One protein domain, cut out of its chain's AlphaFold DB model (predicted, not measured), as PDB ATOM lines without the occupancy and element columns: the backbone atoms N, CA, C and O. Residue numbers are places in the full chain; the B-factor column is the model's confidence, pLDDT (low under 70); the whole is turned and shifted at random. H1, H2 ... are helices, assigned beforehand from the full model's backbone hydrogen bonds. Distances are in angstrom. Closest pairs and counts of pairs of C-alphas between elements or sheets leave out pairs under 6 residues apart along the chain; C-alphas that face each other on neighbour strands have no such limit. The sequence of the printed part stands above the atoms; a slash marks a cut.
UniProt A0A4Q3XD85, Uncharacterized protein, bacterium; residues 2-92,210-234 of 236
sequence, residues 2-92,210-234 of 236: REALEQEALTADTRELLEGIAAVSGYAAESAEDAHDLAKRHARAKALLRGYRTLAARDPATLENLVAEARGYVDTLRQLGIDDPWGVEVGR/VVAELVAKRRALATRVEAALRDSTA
ATOM      1  N   ARG A   2      18.082 -18.400   0.161       50.66
ATOM      2  CA  ARG A   2      17.682 -19.827   0.220       50.66
ATOM      3  C   ARG A   2      17.915 -20.492   1.586       50.66
ATOM      4  O   ARG A   2      17.014 -21.149   2.076       50.66
ATOM      5  N   GLU A   3      19.048 -20.226   2.236       52.38
ATOM      6  CA  GLU A   3      19.355 -20.781   3.572       52.38
ATOM      7  C   GLU A   3      18.386 -20.306   4.670       52.38
ATOM      8  O   GLU A   3      18.061 -21.063   5.576       52.38
ATOM      9  N   ALA A   4      17.874 -19.072   4.566       52.97
ATOM     10  CA  ALA A   4      16.883 -18.546   5.505       52.97
ATOM     11  C   ALA A   4      15.520 -19.241   5.336       52.97
ATOM     12  O   ALA A   4      14.889 -19.586   6.326       52.97
ATOM     13  N   LEU A   5      15.113 -19.521   4.091       46.84
ATOM     14  CA  LEU A   5      13.878 -20.254   3.789       46.84
ATOM     15  C   LEU A   5      13.965 -21.732   4.196       46.84
ATOM     16  O   LEU A   5      12.977 -22.300   4.645       46.84
ATOM     17  N   GLU A   6      15.139 -22.355   4.071       48.28
ATOM     18  CA  GLU A   6      15.367 -23.726   4.547       48.28
ATOM     19  C   GLU A   6      15.348 -23.807   6.078       48.28
ATOM     20  O   GLU A   6      14.738 -24.722   6.629       48.28
ATOM     21  N   GLN A   7      15.945 -22.837   6.781       49.91
ATOM     22  CA  GLN A   7      15.859 -22.755   8.243       49.91
ATOM     23  C   GLN A   7      14.432 -22.477   8.729       49.91
ATOM     24  O   GLN A   7      13.990 -23.094   9.696       49.91
ATOM     25  N   GLU A   8      13.692 -21.602   8.053       48.91
ATOM     26  CA  GLU A   8      12.299 -21.298   8.381       48.91
ATOM     27  C   GLU A   8      11.387 -22.513   8.140       48.91
ATOM     28  O   GLU A   8      10.596 -22.865   9.013       48.91
ATOM     29  N   ALA A   9      11.584 -23.242   7.033       51.38
ATOM     30  CA  ALA A   9      10.863 -24.483   6.741       51.38
ATOM     31  C   ALA A   9      11.168 -25.599   7.757       51.38
ATOM     32  O   ALA A   9      10.247 -26.255   8.235       51.38
ATOM     33  N   LEU A  10      12.435 -25.780   8.149       48.78
ATOM     34  CA  LEU A  10      12.841 -26.748   9.183       48.78
ATOM     35  C   LEU A  10      12.264 -26.409  10.566       48.78
ATOM     36  O   LEU A  10      11.912 -27.304  11.341       48.78
ATOM     37  N   THR A  11      12.168 -25.119  10.887       54.28
ATOM     38  CA  THR A  11      11.660 -24.650  12.183       54.28
ATOM     39  C   THR A  11      10.139 -24.755  12.250       54.28
ATOM     40  O   THR A  11       9.602 -25.199  13.268       54.28
ATOM     41  N   ALA A  12       9.452 -24.410  11.157       54.88
ATOM     42  CA  ALA A  12       8.016 -24.593  11.008       54.88
ATOM     43  C   ALA A  12       7.644 -26.076  11.106       54.88
ATOM     44  O   ALA A  12       6.821 -26.424  11.949       54.88
ATOM     45  N   ASP A  13       8.334 -26.942  10.360       59.03
ATOM     46  CA  ASP A  13       8.088 -28.386  10.362       59.03
ATOM     47  C   ASP A  13       8.296 -28.984  11.759       59.03
ATOM     48  O   ASP A  13       7.422 -29.667  12.283       59.03
ATOM     49  N   THR A  14       9.384 -28.616  12.451       57.88
ATOM     50  CA  THR A  14       9.644 -29.048  13.837       57.88
ATOM     51  C   THR A  14       8.559 -28.577  14.810       57.88
ATOM     52  O   THR A  14       8.174 -29.317  15.717       57.88
ATOM     53  N   ARG A  15       8.051 -27.351  14.649       59.00
ATOM     54  CA  ARG A  15       6.990 -26.801  15.502       59.00
ATOM     55  C   ARG A  15       5.653 -27.492  15.248       59.00
ATOM     56  O   ARG A  15       4.981 -27.864  16.206       59.00
ATOM     57  N   GLU A  16       5.314 -27.735  13.988       60.38
ATOM     58  CA  GLU A  16       4.129 -28.489  13.566       60.38
ATOM     59  C   GLU A  16       4.164 -29.933  14.086       60.38
ATOM     60  O   GLU A  16       3.152 -30.475  14.540       60.38
ATOM     61  N   LEU A  17       5.356 -30.531  14.082       60.25
ATOM     62  CA  LEU A  17       5.666 -31.827  14.677       60.25
ATOM     63  C   LEU A  17       5.435 -31.832  16.187       60.25
ATOM     64  O   LEU A  17       4.795 -32.737  16.720       60.25
ATOM     65  N   LEU A  18       5.956 -30.826  16.893       60.53
ATOM     66  CA  LEU A  18       5.832 -30.713  18.343       60.53
ATOM     67  C   LEU A  18       4.390 -30.431  18.770       60.53
ATOM     68  O   LEU A  18       3.940 -31.012  19.754       60.53
ATOM     69  N   GLU A  19       3.652 -29.604  18.027       62.97
ATOM     70  CA  GLU A  19       2.221 -29.382  18.247       62.97
ATOM     71  C   GLU A  19       1.414 -30.656  17.990       62.97
ATOM     72  O   GLU A  19       0.578 -31.023  18.817       62.97
ATOM     73  N   GLY A  20       1.717 -31.386  16.911       62.25
ATOM     74  CA  GLY A  20       1.099 -32.678  16.613       62.25
ATOM     75  C   GLY A  20       1.353 -33.710  17.712       62.25
ATOM     76  O   GLY A  20       0.420 -34.339  18.207       62.25
ATOM     77  N   ILE A  21       2.600 -33.846  18.169       61.56
ATOM     78  CA  ILE A  21       2.977 -34.792  19.227       61.56
ATOM     79  C   ILE A  21       2.394 -34.379  20.579       61.56
ATOM     80  O   ILE A  21       1.927 -35.239  21.325       61.56
ATOM     81  N   ALA A  22       2.379 -33.084  20.902       62.69
ATOM     82  CA  ALA A  22       1.770 -32.582  22.129       62.69
ATOM     83  C   ALA A  22       0.258 -32.842  22.139       62.69
ATOM     84  O   ALA A  22      -0.245 -33.398  23.118       62.69
ATOM     85  N   ALA A  23      -0.436 -32.535  21.038       64.06
ATOM     86  CA  ALA A  23      -1.860 -32.811  20.870       64.06
ATOM     87  C   ALA A  23      -2.148 -34.309  21.042       64.06
ATOM     88  O   ALA A  23      -2.913 -34.705  21.922       64.06
ATOM     89  N   VAL A  24      -1.440 -35.156  20.294       63.72
ATOM     90  CA  VAL A  24      -1.573 -36.617  20.360       63.72
ATOM     91  C   VAL A  24      -1.254 -37.162  21.761       63.72
ATOM     92  O   VAL A  24      -1.960 -38.045  22.246       63.72
ATOM     93  N   SER A  25      -0.252 -36.616  22.459       63.94
ATOM     94  CA  SER A  25       0.111 -37.040  23.821       63.94
ATOM     95  C   SER A  25      -0.939 -36.709  24.873       63.94
ATOM     96  O   SER A  25      -1.140 -37.494  25.801       63.94
ATOM     97  N   GLY A  26      -1.633 -35.580  24.707       64.94
ATOM     98  CA  GLY A  26      -2.773 -35.219  25.539       64.94
ATOM     99  C   GLY A  26      -3.958 -36.152  25.303       64.94
ATOM    100  O   GLY A  26      -4.660 -36.491  26.253       64.94
ATOM    101  N   TYR A  27      -4.159 -36.617  24.067       65.12
ATOM    102  CA  TYR A  27      -5.266 -37.507  23.706       65.12
ATOM    103  C   TYR A  27      -5.037 -38.964  24.090       65.12
ATOM    104  O   TYR A  27      -5.978 -39.599  24.561       65.12
ATOM    105  N   ALA A  28      -3.809 -39.464  23.949       63.97
ATOM    106  CA  ALA A  28      -3.417 -40.839  24.262       63.97
ATOM    107  C   ALA A  28      -3.252 -41.117  25.772       63.97
ATOM    108  O   ALA A  28      -2.765 -42.173  26.167       63.97
ATOM    109  N   ALA A  29      -3.603 -40.174  26.650       66.81
ATOM    110  CA  ALA A  29      -3.664 -40.467  28.075       66.81
ATOM    111  C   ALA A  29      -4.911 -41.316  28.396       66.81
ATOM    112  O   ALA A  29      -6.016 -41.030  27.932       66.81
ATOM    113  N   GLU A  30      -4.725 -42.356  29.214       63.28
ATOM    114  CA  GLU A  30      -5.803 -43.256  29.663       63.28
ATOM    115  C   GLU A  30      -6.769 -42.561  30.633       63.28
ATOM    116  O   GLU A  30      -7.966 -42.846  30.646       63.28
ATOM    117  N   SER A  31      -6.262 -41.610  31.420       63.53
ATOM    118  CA  SER A  31      -7.038 -40.846  32.389       63.53
ATOM    119  C   SER A  31      -6.604 -39.382  32.423       63.53
ATOM    120  O   SER A  31      -5.459 -39.039  32.114       63.53
ATOM    121  N   ALA A  32      -7.513 -38.510  32.851       64.94
ATOM    122  CA  ALA A  32      -7.196 -37.101  33.038       64.94
ATOM    123  C   ALA A  32      -6.171 -36.869  34.148       64.94
ATOM    124  O   ALA A  32      -5.383 -35.935  34.069       64.94
ATOM    125  N   GLU A  33      -6.156 -37.710  35.177       64.88
ATOM    126  CA  GLU A  33      -5.184 -37.608  36.263       64.88
ATOM    127  C   GLU A  33      -3.765 -37.861  35.737       64.88
ATOM    128  O   GLU A  33      -2.849 -37.079  35.997       64.88
ATOM    129  N   ASP A  34      -3.607 -38.858  34.863       65.88
ATOM    130  CA  ASP A  34      -2.335 -39.101  34.183       65.88
ATOM    131  C   ASP A  34      -1.989 -38.025  33.148       65.88
ATOM    132  O   ASP A  34      -0.809 -37.790  32.880       65.88
ATOM    133  N   ALA A  35      -2.998 -37.386  32.549       65.81
ATOM    134  CA  ALA A  35      -2.797 -36.250  31.656       65.81
ATOM    135  C   ALA A  35      -2.283 -35.010  32.408       65.81
ATOM    136  O   ALA A  35      -1.576 -34.200  31.821       65.81
ATOM    137  N   HIS A  36      -2.579 -34.853  33.701       67.81
ATOM    138  CA  HIS A  36      -2.117 -33.706  34.493       67.81
ATOM    139  C   HIS A  36      -0.763 -33.950  35.183       67.81
ATOM    140  O   HIS A  36       0.001 -33.000  35.391       67.81
ATOM    141  N   ASP A  37      -0.402 -35.204  35.459       74.75
ATOM    142  CA  ASP A  37       0.905 -35.578  36.014       74.75
ATOM    143  C   ASP A  37       2.049 -35.265  35.025       74.75
ATOM    144  O   ASP A  37       2.097 -35.755  33.893       74.75
ATOM    145  N   LEU A  38       2.987 -34.411  35.447       73.31
ATOM    146  CA  LEU A  38       4.107 -33.958  34.618       73.31
ATOM    147  C   LEU A  38       5.071 -35.099  34.258       73.31
ATOM    148  O   LEU A  38       5.570 -35.148  33.132       73.31
ATOM    149  N   ALA A  39       5.329 -36.021  35.190       76.62
ATOM    150  CA  ALA A  39       6.259 -37.122  34.970       76.62
ATOM    151  C   ALA A  39       5.687 -38.120  33.955       76.62
ATOM    152  O   ALA A  39       6.373 -38.507  33.004       76.62
ATOM    153  N   LYS A  40       4.402 -38.470  34.105       75.19
ATOM    154  CA  LYS A  40       3.693 -39.364  33.177       75.19
ATOM    155  C   LYS A  40       3.529 -38.745  31.792       75.19
ATOM    156  O   LYS A  40       3.790 -39.421  30.796       75.19
ATOM    157  N   ARG A  41       3.193 -37.452  31.707       72.75
ATOM    158  CA  ARG A  41       3.169 -36.708  30.435       72.75
ATOM    159  C   ARG A  41       4.509 -36.748  29.718       72.75
ATOM    160  O   ARG A  41       4.557 -37.057  28.533       72.75
ATOM    161  N   HIS A  42       5.601 -36.464  30.426       75.38
ATOM    162  CA  HIS A  42       6.924 -36.437  29.813       75.38
ATOM    163  C   HIS A  42       7.364 -37.831  29.334       75.38
ATOM    164  O   HIS A  42       7.916 -37.964  28.239       75.38
ATOM    165  N   ALA A  43       7.074 -38.880  30.110       79.44
ATOM    166  CA  ALA A  43       7.314 -40.261  29.697       79.44
ATOM    167  C   ALA A  43       6.513 -40.634  28.434       79.44
ATOM    168  O   ALA A  43       7.089 -41.188  27.494       79.44
ATOM    169  N   ARG A  44       5.225 -40.264  28.366       74.44
ATOM    170  CA  ARG A  44       4.377 -40.477  27.181       74.44
ATOM    171  C   ARG A  44       4.852 -39.687  25.968       74.44
ATOM    172  O   ARG A  44       4.976 -40.267  24.897       74.44
ATOM    173  N   ALA A  45       5.190 -38.409  26.129       76.81
ATOM    174  CA  ALA A  45       5.729 -37.585  25.049       76.81
ATOM    175  C   ALA A  45       7.007 -38.206  24.459       76.81
ATOM    176  O   ALA A  45       7.147 -38.300  23.243       76.81
ATOM    177  N   LYS A  46       7.906 -38.726  25.308       79.19
ATOM    178  CA  LYS A  46       9.090 -39.471  24.852       79.19
ATOM    179  C   LYS A  46       8.732 -40.759  24.108       79.19
ATOM    180  O   LYS A  46       9.379 -41.059  23.108       79.19
ATOM    181  N   ALA A  47       7.753 -41.528  24.586       78.25
ATOM    182  CA  ALA A  47       7.311 -42.756  23.921       78.25
ATOM    183  C   ALA A  47       6.701 -42.465  22.540       78.25
ATOM    184  O   ALA A  47       7.071 -43.104  21.557       78.25
ATOM    185  N   LEU A  48       5.854 -41.438  22.456       76.56
ATOM    186  CA  LEU A  48       5.255 -40.954  21.216       76.56
ATOM    187  C   LEU A  48       6.296 -40.447  20.228       76.56
ATOM    188  O   LEU A  48       6.250 -40.824  19.068       76.56
ATOM    189  N   LEU A  49       7.277 -39.667  20.683       78.88
ATOM    190  CA  LEU A  49       8.359 -39.173  19.828       78.88
ATOM    191  C   LEU A  49       9.195 -40.324  19.241       78.88
ATOM    192  O   LEU A  49       9.641 -40.252  18.098       78.88
ATOM    193  N   ARG A  50       9.413 -41.400  20.011       79.06
ATOM    194  CA  ARG A  50      10.098 -42.599  19.504       79.06
ATOM    195  C   ARG A  50       9.257 -43.316  18.457       79.06
ATOM    196  O   ARG A  50       9.768 -43.570  17.374       79.06
ATOM    197  N   GLY A  51       7.994 -43.616  18.758       75.69
ATOM    198  CA  GLY A  51       7.133 -44.318  17.808       75.69
ATOM    199  C   GLY A  51       6.818 -43.487  16.565       75.69
ATOM    200  O   GLY A  51       6.802 -44.037  15.474       75.69
ATOM    201  N   TYR A  52       6.715 -42.161  16.694       76.62
ATOM    202  CA  TYR A  52       6.644 -41.230  15.568       76.62
ATOM    203  C   TYR A  52       7.828 -41.418  14.619       76.62
ATOM    204  O   TYR A  52       7.630 -41.610  13.427       76.62
ATOM    205  N   ARG A  53       9.067 -41.405  15.137       79.19
ATOM    206  CA  ARG A  53      10.273 -41.567  14.303       79.19
ATOM    207  C   ARG A  53      10.297 -42.915  13.592       79.19
ATOM    208  O   ARG A  53      10.687 -42.984  12.432       79.19
ATOM    209  N   THR A  54       9.873 -43.971  14.279       78.50
ATOM    210  CA  THR A  54       9.804 -45.311  13.691       78.50
ATOM    211  C   THR A  54       8.715 -45.408  12.623       78.50
ATOM    212  O   THR A  54       8.953 -45.983  11.564       78.50
ATOM    213  N   LEU A  55       7.540 -44.826  12.873       77.81
ATOM    214  CA  LEU A  55       6.418 -44.835  11.938       77.81
ATOM    215  C   LEU A  55       6.708 -43.963  10.712       77.81
ATOM    216  O   LEU A  55       6.460 -44.407   9.601       77.81
ATOM    217  N   ALA A  56       7.343 -42.803  10.890       78.69
ATOM    218  CA  ALA A  56       7.784 -41.941   9.792       78.69
ATOM    219  C   ALA A  56       8.738 -42.662   8.824       78.69
ATOM    220  O   ALA A  56       8.700 -42.419   7.623       78.69
ATOM    221  N   ALA A  57       9.583 -43.561   9.341       79.38
ATOM    222  CA  ALA A  57      10.524 -44.331   8.531       79.38
ATOM    223  C   ALA A  57       9.895 -45.563   7.853       79.38
ATOM    224  O   ALA A  57      10.392 -45.999   6.816       79.38
ATOM    225  N   ARG A  58       8.846 -46.154   8.444       82.44
ATOM    226  CA  ARG A  58       8.190 -47.371   7.929       82.44
ATOM    227  C   ARG A  58       6.994 -47.076   7.024       82.44
ATOM    228  O   ARG A  58       6.861 -47.714   5.989       82.44
ATOM    229  N   ASP A  59       6.129 -46.154   7.435       81.31
ATOM    230  CA  ASP A  59       4.878 -45.814   6.755       81.31
ATOM    231  C   ASP A  59       4.511 -44.332   6.989       81.31
ATOM    232  O   ASP A  59       3.758 -43.998   7.916       81.31
ATOM    233  N   PRO A  60       5.048 -43.420   6.159       79.50
ATOM    234  CA  PRO A  60       4.778 -41.991   6.284       79.50
ATOM    235  C   PRO A  60       3.313 -41.636   5.985       79.50
ATOM    236  O   PRO A  60       2.779 -40.713   6.596       79.50
ATOM    237  N   ALA A  61       2.626 -42.393   5.122       79.88
ATOM    238  CA  ALA A  61       1.245 -42.098   4.735       79.88
ATOM    239  C   ALA A  61       0.264 -42.315   5.900       79.88
ATOM    240  O   ALA A  61      -0.631 -41.500   6.140       79.88
ATOM    241  N   THR A  62       0.443 -43.391   6.671       78.88
ATOM    242  CA  THR A  62      -0.362 -43.630   7.880       78.88
ATOM    243  C   THR A  62      -0.126 -42.549   8.937       78.88
ATOM    244  O   THR A  62      -1.070 -42.114   9.603       78.88
ATOM    245  N   LEU A  63       1.114 -42.075   9.068       76.56
ATOM    246  CA  LEU A  63       1.468 -41.019  10.010       76.56
ATOM    247  C   LEU A  63       0.830 -39.670   9.647       76.56
ATOM    248  O   LEU A  63       0.238 -39.029  10.517       76.56
ATOM    249  N   GLU A  64       0.911 -39.257   8.381       78.12
ATOM    250  CA  GLU A  64       0.317 -38.004   7.897       78.12
ATOM    251  C   GLU A  64      -1.193 -37.956   8.147       78.12
ATOM    252  O   GLU A  64      -1.709 -36.960   8.658       78.12
ATOM    253  N   ASN A  65      -1.897 -39.063   7.887       82.31
ATOM    254  CA  ASN A  65      -3.331 -39.174   8.154       82.31
ATOM    255  C   ASN A  65      -3.660 -39.017   9.647       82.31
ATOM    256  O   ASN A  65      -4.605 -38.314  10.011       82.31
ATOM    257  N   LEU A  66      -2.865 -39.640  10.524       76.75
ATOM    258  CA  LEU A  66      -3.048 -39.544  11.974       76.75
ATOM    259  C   LEU A  66      -2.847 -38.109  12.479       76.75
ATOM    260  O   LEU A  66      -3.610 -37.626  13.319       76.75
ATOM    261  N   VAL A  67      -1.824 -37.430  11.958       75.94
ATOM    262  CA  VAL A  67      -1.507 -36.040  12.300       75.94
ATOM    263  C   VAL A  67      -2.596 -35.095  11.790       75.94
ATOM    264  O   VAL A  67      -3.056 -34.239  12.548       75.94
ATOM    265  N   ALA A  68      -3.053 -35.263  10.548       79.50
ATOM    266  CA  ALA A  68      -4.119 -34.449   9.971       79.50
ATOM    267  C   ALA A  68      -5.421 -34.557  10.780       79.50
ATOM    268  O   ALA A  68      -6.070 -33.549  11.065       79.50
ATOM    269  N   GLU A  69      -5.781 -35.762  11.220       79.69
ATOM    270  CA  GLU A  69      -6.982 -35.961  12.025       79.69
ATOM    271  C   GLU A  69      -6.847 -35.392  13.441       79.69
ATOM    272  O   GLU A  69      -7.784 -34.772  13.954       79.69
ATOM    273  N   ALA A  70      -5.669 -35.531  14.059       76.69
ATOM    274  CA  ALA A  70      -5.381 -34.892  15.338       76.69
ATOM    275  C   ALA A  70      -5.514 -33.365  15.245       76.69
ATOM    276  O   ALA A  70      -6.118 -32.753  16.127       76.69
ATOM    277  N   ARG A  71      -5.021 -32.753  14.160       76.94
ATOM    278  CA  ARG A  71      -5.171 -31.311  13.901       76.94
ATOM    279  C   ARG A  71      -6.628 -30.909  13.716       76.94
ATOM    280  O   ARG A  71      -7.083 -29.994  14.395       76.94
ATOM    281  N   GLY A  72      -7.387 -31.632  12.892       80.75
ATOM    282  CA  GLY A  72      -8.814 -31.357  12.697       80.75
ATOM    283  C   GLY A  72      -9.615 -31.424  14.003       80.75
ATOM    284  O   GLY A  72     -10.519 -30.617  14.237       80.75
ATOM    285  N   TYR A  73      -9.246 -32.340  14.902       77.88
ATOM    286  CA  TYR A  73      -9.825 -32.400  16.240       77.88
ATOM    287  C   TYR A  73      -9.427 -31.195  17.111       77.88
ATOM    288  O   TYR A  73     -10.308 -30.579  17.713       77.88
ATOM    289  N   VAL A  74      -8.143 -30.805  17.139       75.38
ATOM    290  CA  VAL A  74      -7.672 -29.591  17.842       75.38
ATOM    291  C   VAL A  74      -8.408 -28.347  17.346       75.38
ATOM    292  O   VAL A  74      -8.864 -27.542  18.156       75.38
ATOM    293  N   ASP A  75      -8.569 -28.193  16.036       77.44
ATOM    294  CA  ASP A  75      -9.240 -27.031  15.455       77.44
ATOM    295  C   ASP A  75     -10.728 -27.007  15.798       77.44
ATOM    296  O   ASP A  75     -11.268 -25.951  16.129       77.44
ATOM    297  N   THR A  76     -11.379 -28.173  15.827       79.19
ATOM    298  CA  THR A  76     -12.762 -28.295  16.313       79.19
ATOM    299  C   THR A  76     -12.868 -27.860  17.778       79.19
ATOM    300  O   THR A  76     -13.781 -27.120  18.140       79.19
ATOM    301  N   LEU A  77     -11.921 -28.267  18.630       74.62
ATOM    302  CA  LEU A  77     -11.885 -27.838  20.030       74.62
ATOM    303  C   LEU A  77     -11.659 -26.326  20.162       74.62
ATOM    304  O   LEU A  77     -12.388 -25.671  20.908       74.62
ATOM    305  N   ARG A  78     -10.724 -25.752  19.394       74.44
ATOM    306  CA  ARG A  78     -10.459 -24.303  19.363       74.44
ATOM    307  C   ARG A  78     -11.686 -23.507  18.921       74.44
ATOM    308  O   ARG A  78     -12.018 -22.512  19.556       74.44
ATOM    309  N   GLN A  79     -12.398 -23.959  17.885       76.31
ATOM    310  CA  GLN A  79     -13.645 -23.332  17.423       76.31
ATOM    311  C   GLN A  79     -14.746 -23.364  18.490       76.31
ATOM    312  O   GLN A  79     -15.561 -22.447  18.571       76.31
ATOM    313  N   LEU A  80     -14.751 -24.397  19.334       70.62
ATOM    314  CA  LEU A  80     -15.664 -24.525  20.468       70.62
ATOM    315  C   LEU A  80     -15.171 -23.803  21.735       70.62
ATOM    316  O   LEU A  80     -15.859 -23.840  22.756       70.62
ATOM    317  N   GLY A  81     -14.006 -23.143  21.688       68.00
ATOM    318  CA  GLY A  81     -13.402 -22.460  22.835       68.00
ATOM    319  C   GLY A  81     -12.937 -23.416  23.937       68.00
ATOM    320  O   GLY A  81     -12.972 -23.067  25.116       68.00
ATOM    321  N   ILE A  82     -12.574 -24.647  23.572       69.50
ATOM    322  CA  ILE A  82     -12.145 -25.695  24.495       69.50
ATOM    323  C   ILE A  82     -10.624 -25.813  24.423       69.50
ATOM    324  O   ILE A  82     -10.086 -26.456  23.527       69.50
ATOM    325  N   ASP A  83      -9.935 -25.210  25.391       65.94
ATOM    326  CA  ASP A  83      -8.470 -25.280  25.477       65.94
ATOM    327  C   ASP A  83      -7.980 -26.605  26.086       65.94
ATOM    328  O   ASP A  83      -6.897 -27.083  25.749       65.94
ATOM    329  N   ASP A  84      -8.782 -27.214  26.967       67.44
ATOM    330  CA  ASP A  84      -8.493 -28.510  27.583       67.44
ATOM    331  C   ASP A  84      -9.542 -29.567  27.178       67.44
ATOM    332  O   ASP A  84     -10.694 -29.507  27.628       67.44
ATOM    333  N   PRO A  85      -9.159 -30.575  26.373       64.81
ATOM    334  CA  PRO A  85     -10.023 -31.694  25.992       64.81
ATOM    335  C   PRO A  85     -10.578 -32.456  27.204       64.81
ATOM    336  O   PRO A  85     -11.692 -32.982  27.162       64.81
ATOM    337  N   TRP A  86      -9.811 -32.511  28.295       65.00
ATOM    338  CA  TRP A  86     -10.170 -33.240  29.509       65.00
ATOM    339  C   TRP A  86     -11.106 -32.450  30.421       65.00
ATOM    340  O   TRP A  86     -11.873 -33.055  31.171       65.00
ATOM    341  N   GLY A  87     -11.140 -31.121  30.302       62.91
ATOM    342  CA  GLY A  87     -12.082 -30.262  31.024       62.91
ATOM    343  C   GLY A  87     -13.551 -30.588  30.722       62.91
ATOM    344  O   GLY A  87     -14.430 -30.370  31.559       62.91
ATOM    345  N   VAL A  88     -13.822 -31.180  29.556       59.94
ATOM    346  CA  VAL A  88     -15.157 -31.621  29.129       59.94
ATOM    347  C   VAL A  88     -15.508 -33.019  29.670       59.94
ATOM    348  O   VAL A  88     -16.669 -33.296  29.978       59.94
ATOM    349  N   GLU A  89     -14.516 -33.900  29.830       60.50
ATOM    350  CA  GLU A  89     -14.696 -35.273  30.330       60.50
ATOM    351  C   GLU A  89     -14.772 -35.343  31.860       60.50
ATOM    352  O   GLU A  89     -15.566 -36.101  32.424       60.50
ATOM    353  N   VAL A  90     -13.982 -34.523  32.552       55.44
ATOM    354  CA  VAL A  90     -13.761 -34.599  34.004       55.44
ATOM    355  C   VAL A  90     -14.685 -33.620  34.724       55.44
ATOM    356  O   VAL A  90     -14.306 -32.820  35.575       55.44
ATOM    357  N   GLY A  91     -15.963 -33.665  34.365       54.94
ATOM    358  CA  GLY A  91     -17.002 -32.834  34.960       54.94
ATOM    359  C   GLY A  91     -17.456 -33.344  36.328       54.94
ATOM    360  O   GLY A  91     -18.631 -33.662  36.489       54.94
ATOM    361  N   ARG A  92     -16.559 -33.428  37.316       47.19
ATOM    362  CA  ARG A  92     -16.926 -33.582  38.736       47.19
ATOM    363  C   ARG A  92     -16.032 -32.723  39.626       47.19
ATOM    364  O   ARG A  92     -15.313 -33.215  40.489       47.19
ATOM    365  N   VAL A 210     -22.887 -33.186  21.388       82.00
ATOM    366  CA  VAL A 210     -21.599 -32.695  20.865       82.00
ATOM    367  C   VAL A 210     -20.465 -33.130  21.784       82.00
ATOM    368  O   VAL A 210     -19.442 -33.624  21.322       82.00
ATOM    369  N   VAL A 211     -20.665 -33.018  23.098       79.69
ATOM    370  CA  VAL A 211     -19.692 -33.509  24.076       79.69
ATOM    371  C   VAL A 211     -19.468 -35.014  23.928       79.69
ATOM    372  O   VAL A 211     -18.322 -35.447  23.867       79.69
ATOM    373  N   ALA A 212     -20.532 -35.815  23.832       80.69
ATOM    374  CA  ALA A 212     -20.405 -37.260  23.655       80.69
ATOM    375  C   ALA A 212     -19.640 -37.625  22.369       80.69
ATOM    376  O   ALA A 212     -18.802 -38.527  22.393       80.69
ATOM    377  N   GLU A 213     -19.877 -36.898  21.276       84.75
ATOM    378  CA  GLU A 213     -19.160 -37.079  20.013       84.75
ATOM    379  C   GLU A 213     -17.672 -36.717  20.132       84.75
ATOM    380  O   GLU A 213     -16.822 -37.472  19.664       84.75
ATOM    381  N   LEU A 214     -17.336 -35.608  20.799       81.44
ATOM    382  CA  LEU A 214     -15.944 -35.200  21.029       81.44
ATOM    383  C   LEU A 214     -15.184 -36.228  21.873       81.44
ATOM    384  O   LEU A 214     -14.065 -36.602  21.528       81.44
ATOM    385  N   VAL A 215     -15.815 -36.741  22.931       80.25
ATOM    386  CA  VAL A 215     -15.246 -37.801  23.778       80.25
ATOM    387  C   VAL A 215     -15.032 -39.086  22.978       80.25
ATOM    388  O   VAL A 215     -13.986 -39.728  23.095       80.25
ATOM    389  N   ALA A 216     -15.997 -39.461  22.136       83.56
ATOM    390  CA  ALA A 216     -15.870 -40.623  21.264       83.56
ATOM    391  C   ALA A 216     -14.723 -40.450  20.254       83.56
ATOM    392  O   ALA A 216     -13.891 -41.350  20.122       83.56
ATOM    393  N   LYS A 217     -14.625 -39.279  19.609       81.75
ATOM    394  CA  LYS A 217     -13.534 -38.927  18.686       81.75
ATOM    395  C   LYS A 217     -12.170 -38.977  19.370       81.75
ATOM    396  O   LYS A 217     -11.263 -39.618  18.842       81.75
ATOM    397  N   ARG A 218     -12.033 -38.404  20.572       82.12
ATOM    398  CA  ARG A 218     -10.784 -38.465  21.350       82.12
ATOM    399  C   ARG A 218     -10.362 -39.905  21.617       82.12
ATOM    400  O   ARG A 218      -9.213 -40.257  21.371       82.12
ATOM    401  N   ARG A 219     -11.282 -40.741  22.112       81.06
ATOM    402  CA  ARG A 219     -10.993 -42.149  22.427       81.06
ATOM    403  C   ARG A 219     -10.596 -42.936  21.181       81.06
ATOM    404  O   ARG A 219      -9.607 -43.656  21.221       81.06
ATOM    405  N   ALA A 220     -11.312 -42.755  20.073       84.31
ATOM    406  CA  ALA A 220     -10.989 -43.416  18.811       84.31
ATOM    407  C   ALA A 220      -9.606 -43.009  18.272       84.31
ATOM    408  O   ALA A 220      -8.876 -43.852  17.744       84.31
ATOM    409  N   LEU A 221      -9.233 -41.734  18.412       79.56
ATOM    410  CA  LEU A 221      -7.911 -41.239  18.027       79.56
ATOM    411  C   LEU A 221      -6.816 -41.801  18.947       79.56
ATOM    412  O   LEU A 221      -5.807 -42.299  18.457       79.56
ATOM    413  N   ALA A 222      -7.045 -41.803  20.264       78.25
ATOM    414  CA  ALA A 222      -6.130 -42.370  21.255       78.25
ATOM    415  C   ALA A 222      -5.830 -43.851  20.979       78.25
ATOM    416  O   ALA A 222      -4.669 -44.245  20.906       78.25
ATOM    417  N   THR A 223      -6.869 -44.656  20.736       82.94
ATOM    418  CA  THR A 223      -6.713 -46.084  20.433       82.94
ATOM    419  C   THR A 223      -5.921 -46.320  19.146       82.94
ATOM    420  O   THR A 223      -5.074 -47.210  19.112       82.94
ATOM    421  N   ARG A 224      -6.146 -45.528  18.090       80.81
ATOM    422  CA  ARG A 224      -5.394 -45.675  16.830       80.81
ATOM    423  C   ARG A 224      -3.941 -45.255  16.952       80.81
ATOM    424  O   ARG A 224      -3.079 -45.919  16.390       80.81
ATOM    425  N   VAL A 225      -3.667 -44.197  17.709       78.12
ATOM    426  CA  VAL A 225      -2.300 -43.791  18.046       78.12
ATOM    427  C   VAL A 225      -1.599 -44.915  18.799       78.12
ATOM    428  O   VAL A 225      -0.511 -45.320  18.409       78.12
ATOM    429  N   GLU A 226      -2.221 -45.472  19.836       79.25
ATOM    430  CA  GLU A 226      -1.637 -46.584  20.588       79.25
ATOM    431  C   GLU A 226      -1.402 -47.827  19.724       79.25
ATOM    432  O   GLU A 226      -0.351 -48.457  19.850       79.25
ATOM    433  N   ALA A 227      -2.337 -48.165  18.833       81.25
ATOM    434  CA  ALA A 227      -2.184 -49.274  17.895       81.25
ATOM    435  C   ALA A 227      -1.004 -49.045  16.939       81.25
ATOM    436  O   ALA A 227      -0.107 -49.882  16.868       81.25
ATOM    437  N   ALA A 228      -0.932 -47.872  16.302       76.12
ATOM    438  CA  ALA A 228       0.158 -47.521  15.394       76.12
ATOM    439  C   ALA A 228       1.528 -47.530  16.097       76.12
ATOM    440  O   ALA A 228       2.526 -47.985  15.535       76.12
ATOM    441  N   LEU A 229       1.587 -47.083  17.357       73.31
ATOM    442  CA  LEU A 229       2.804 -47.161  18.163       73.31
ATOM    443  C   LEU A 229       3.198 -48.611  18.457       73.31
ATOM    444  O   LEU A 229       4.371 -48.949  18.302       73.31
ATOM    445  N   ARG A 230       2.250 -49.471  18.852       78.62
ATOM    446  CA  ARG A 230       2.523 -50.895  19.119       78.62
ATOM    447  C   ARG A 230       3.055 -51.596  17.874       78.62
ATOM    448  O   ARG A 230       4.121 -52.210  17.955       78.62
ATOM    449  N   ASP A 231       2.399 -51.411  16.734       77.94
ATOM    450  CA  ASP A 231       2.792 -52.013  15.454       77.94
ATOM    451  C   ASP A 231       4.172 -51.519  14.992       77.94
ATOM    452  O   ASP A 231       4.991 -52.288  14.488       77.94
ATOM    453  N   SER A 232       4.498 -50.248  15.252       69.56
ATOM    454  CA  SER A 232       5.827 -49.700  14.953       69.56
ATOM    455  C   SER A 232       6.945 -50.295  15.826       69.56
ATOM    456  O   SER A 232       8.096 -50.338  15.396       69.56
ATOM    457  N   THR A 233       6.625 -50.781  17.031       68.75
ATOM    458  CA  THR A 233       7.594 -51.374  17.972       68.75
ATOM    459  C   THR A 233       7.709 -52.897  17.891       68.75
ATOM    460  O   THR A 233       8.619 -53.460  18.502       68.75
ATOM    461  N   ALA A 234       6.832 -53.570  17.140       63.72
ATOM    462  CA  ALA A 234       6.925 -55.009  16.930       63.72
ATOM    463  C   ALA A 234       8.167 -55.355  16.071       63.72
ATOM    464  O   ALA A 234       8.407 -54.696  15.045       63.72
TER     465      ALA A 234
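What this domain is: This is residues 2 to 92 and 210 to 234 of the 236 residues of an uncharacterized protein of bacterium (UniProt A0A4Q3XD85). H4 and H6 lie side by side, running opposite ways, H3 crosses H6 at one end, and the last part of the long helix H1 packs into the body these three make. The first part of H1, residues 2 to 15, sticks out as a free arm, while the short helices H2 and H5 lie near its last residues. The printed part has 116 residues with six named helices, H1 to H6 in chain order, and no named strand; its class is all helix, and the helix packing is mostly crossed. The whole is compact, with a radius of gyration of the C-alphas of 15.0 A and spans of 52 by 35 by 27 A.

How they stand to each other: Start with H1, residues 2 to 27, whose residues 21 to 26 alone touch H3, residues 38 to 58; the closest C-alphas are those of Ser 25 and Ala 45, 5.8 A apart, at a steep tilt of 59 degrees, opposite ways. Residues 20 to 24 of H1 touch H4, residues 60 to 79, closest at the C-alphas of Gly 20 and Val 67, 6.1 A, and only just about perpendicular at 72 degrees. Residues 24 to 27 of H1 touch H6, residues 210 to 233, with the C-alphas of Tyr 27 and Ala 222 closest at 5.5 A. H2, residues 32 to 36, and H3 only just touch, and only at the corner, with 3 pairs of C-alphas within 8 A, those of Ala 35 and Arg 41 closest at 6.1 A. H3 is the hub, touching four helices. H3 and H4 form a helical hairpin at a steep tilt of 42 degrees, closest at the C-alphas of Ala 56 and Leu 63, 6.4 A. H3 touches H6 at the C-alphas of Gly 51 and Leu 229, 5.2 A, at a steep tilt of 62 degrees, the same way. H4 and H6 touch at a shallow tilt of 24 degrees, opposite ways, with the C-alphas of Ala 70 and Leu 221 closest at 7.3 A. H5, residues 85 to 89, is close to but not clearly touching H6, closest at the C-alphas of Glu 89 and Val 215, 7.0 A. In H1, H2, H3, H4 and H6 every O i to N i+4 pair is within hydrogen-bond range; H5 has 0 of 1, and 1 of 2 O i to N i+3 pairs.

Where its parts are: Find C-alpha 2 at (17.682, -19.827, 0.220); from there H1 runs 37.3 A to C-alpha 27 at (-5.266, -37.507, 23.706). After H2, residues 32 to 36, H3 covers residues 38 to 58 in 30.1 A, and H4, residues 60 to 79, measures 28.5 A. H5 is residues 85 to 89. H6, residues 210 to 233, is 34.8 A long and ends at C-alpha 233, (7.594, -51.374, 17.972).

The domain as a whole: The C-alphas farthest apart are those of Arg 2 and Arg 92, 53.6 A. Residues 93 to 209 are not printed, and C-alphas 92 and 210 are 18.5 A apart across this cut. The links printed whole, H1 to H2, H2 to H3, H3 to H4 and H4 to H5, are tight. The mean pLDDT of the printed part is 70.6, and 50 residues are under 70: residues 2 to 36, 81 to 92 and 232 to 234.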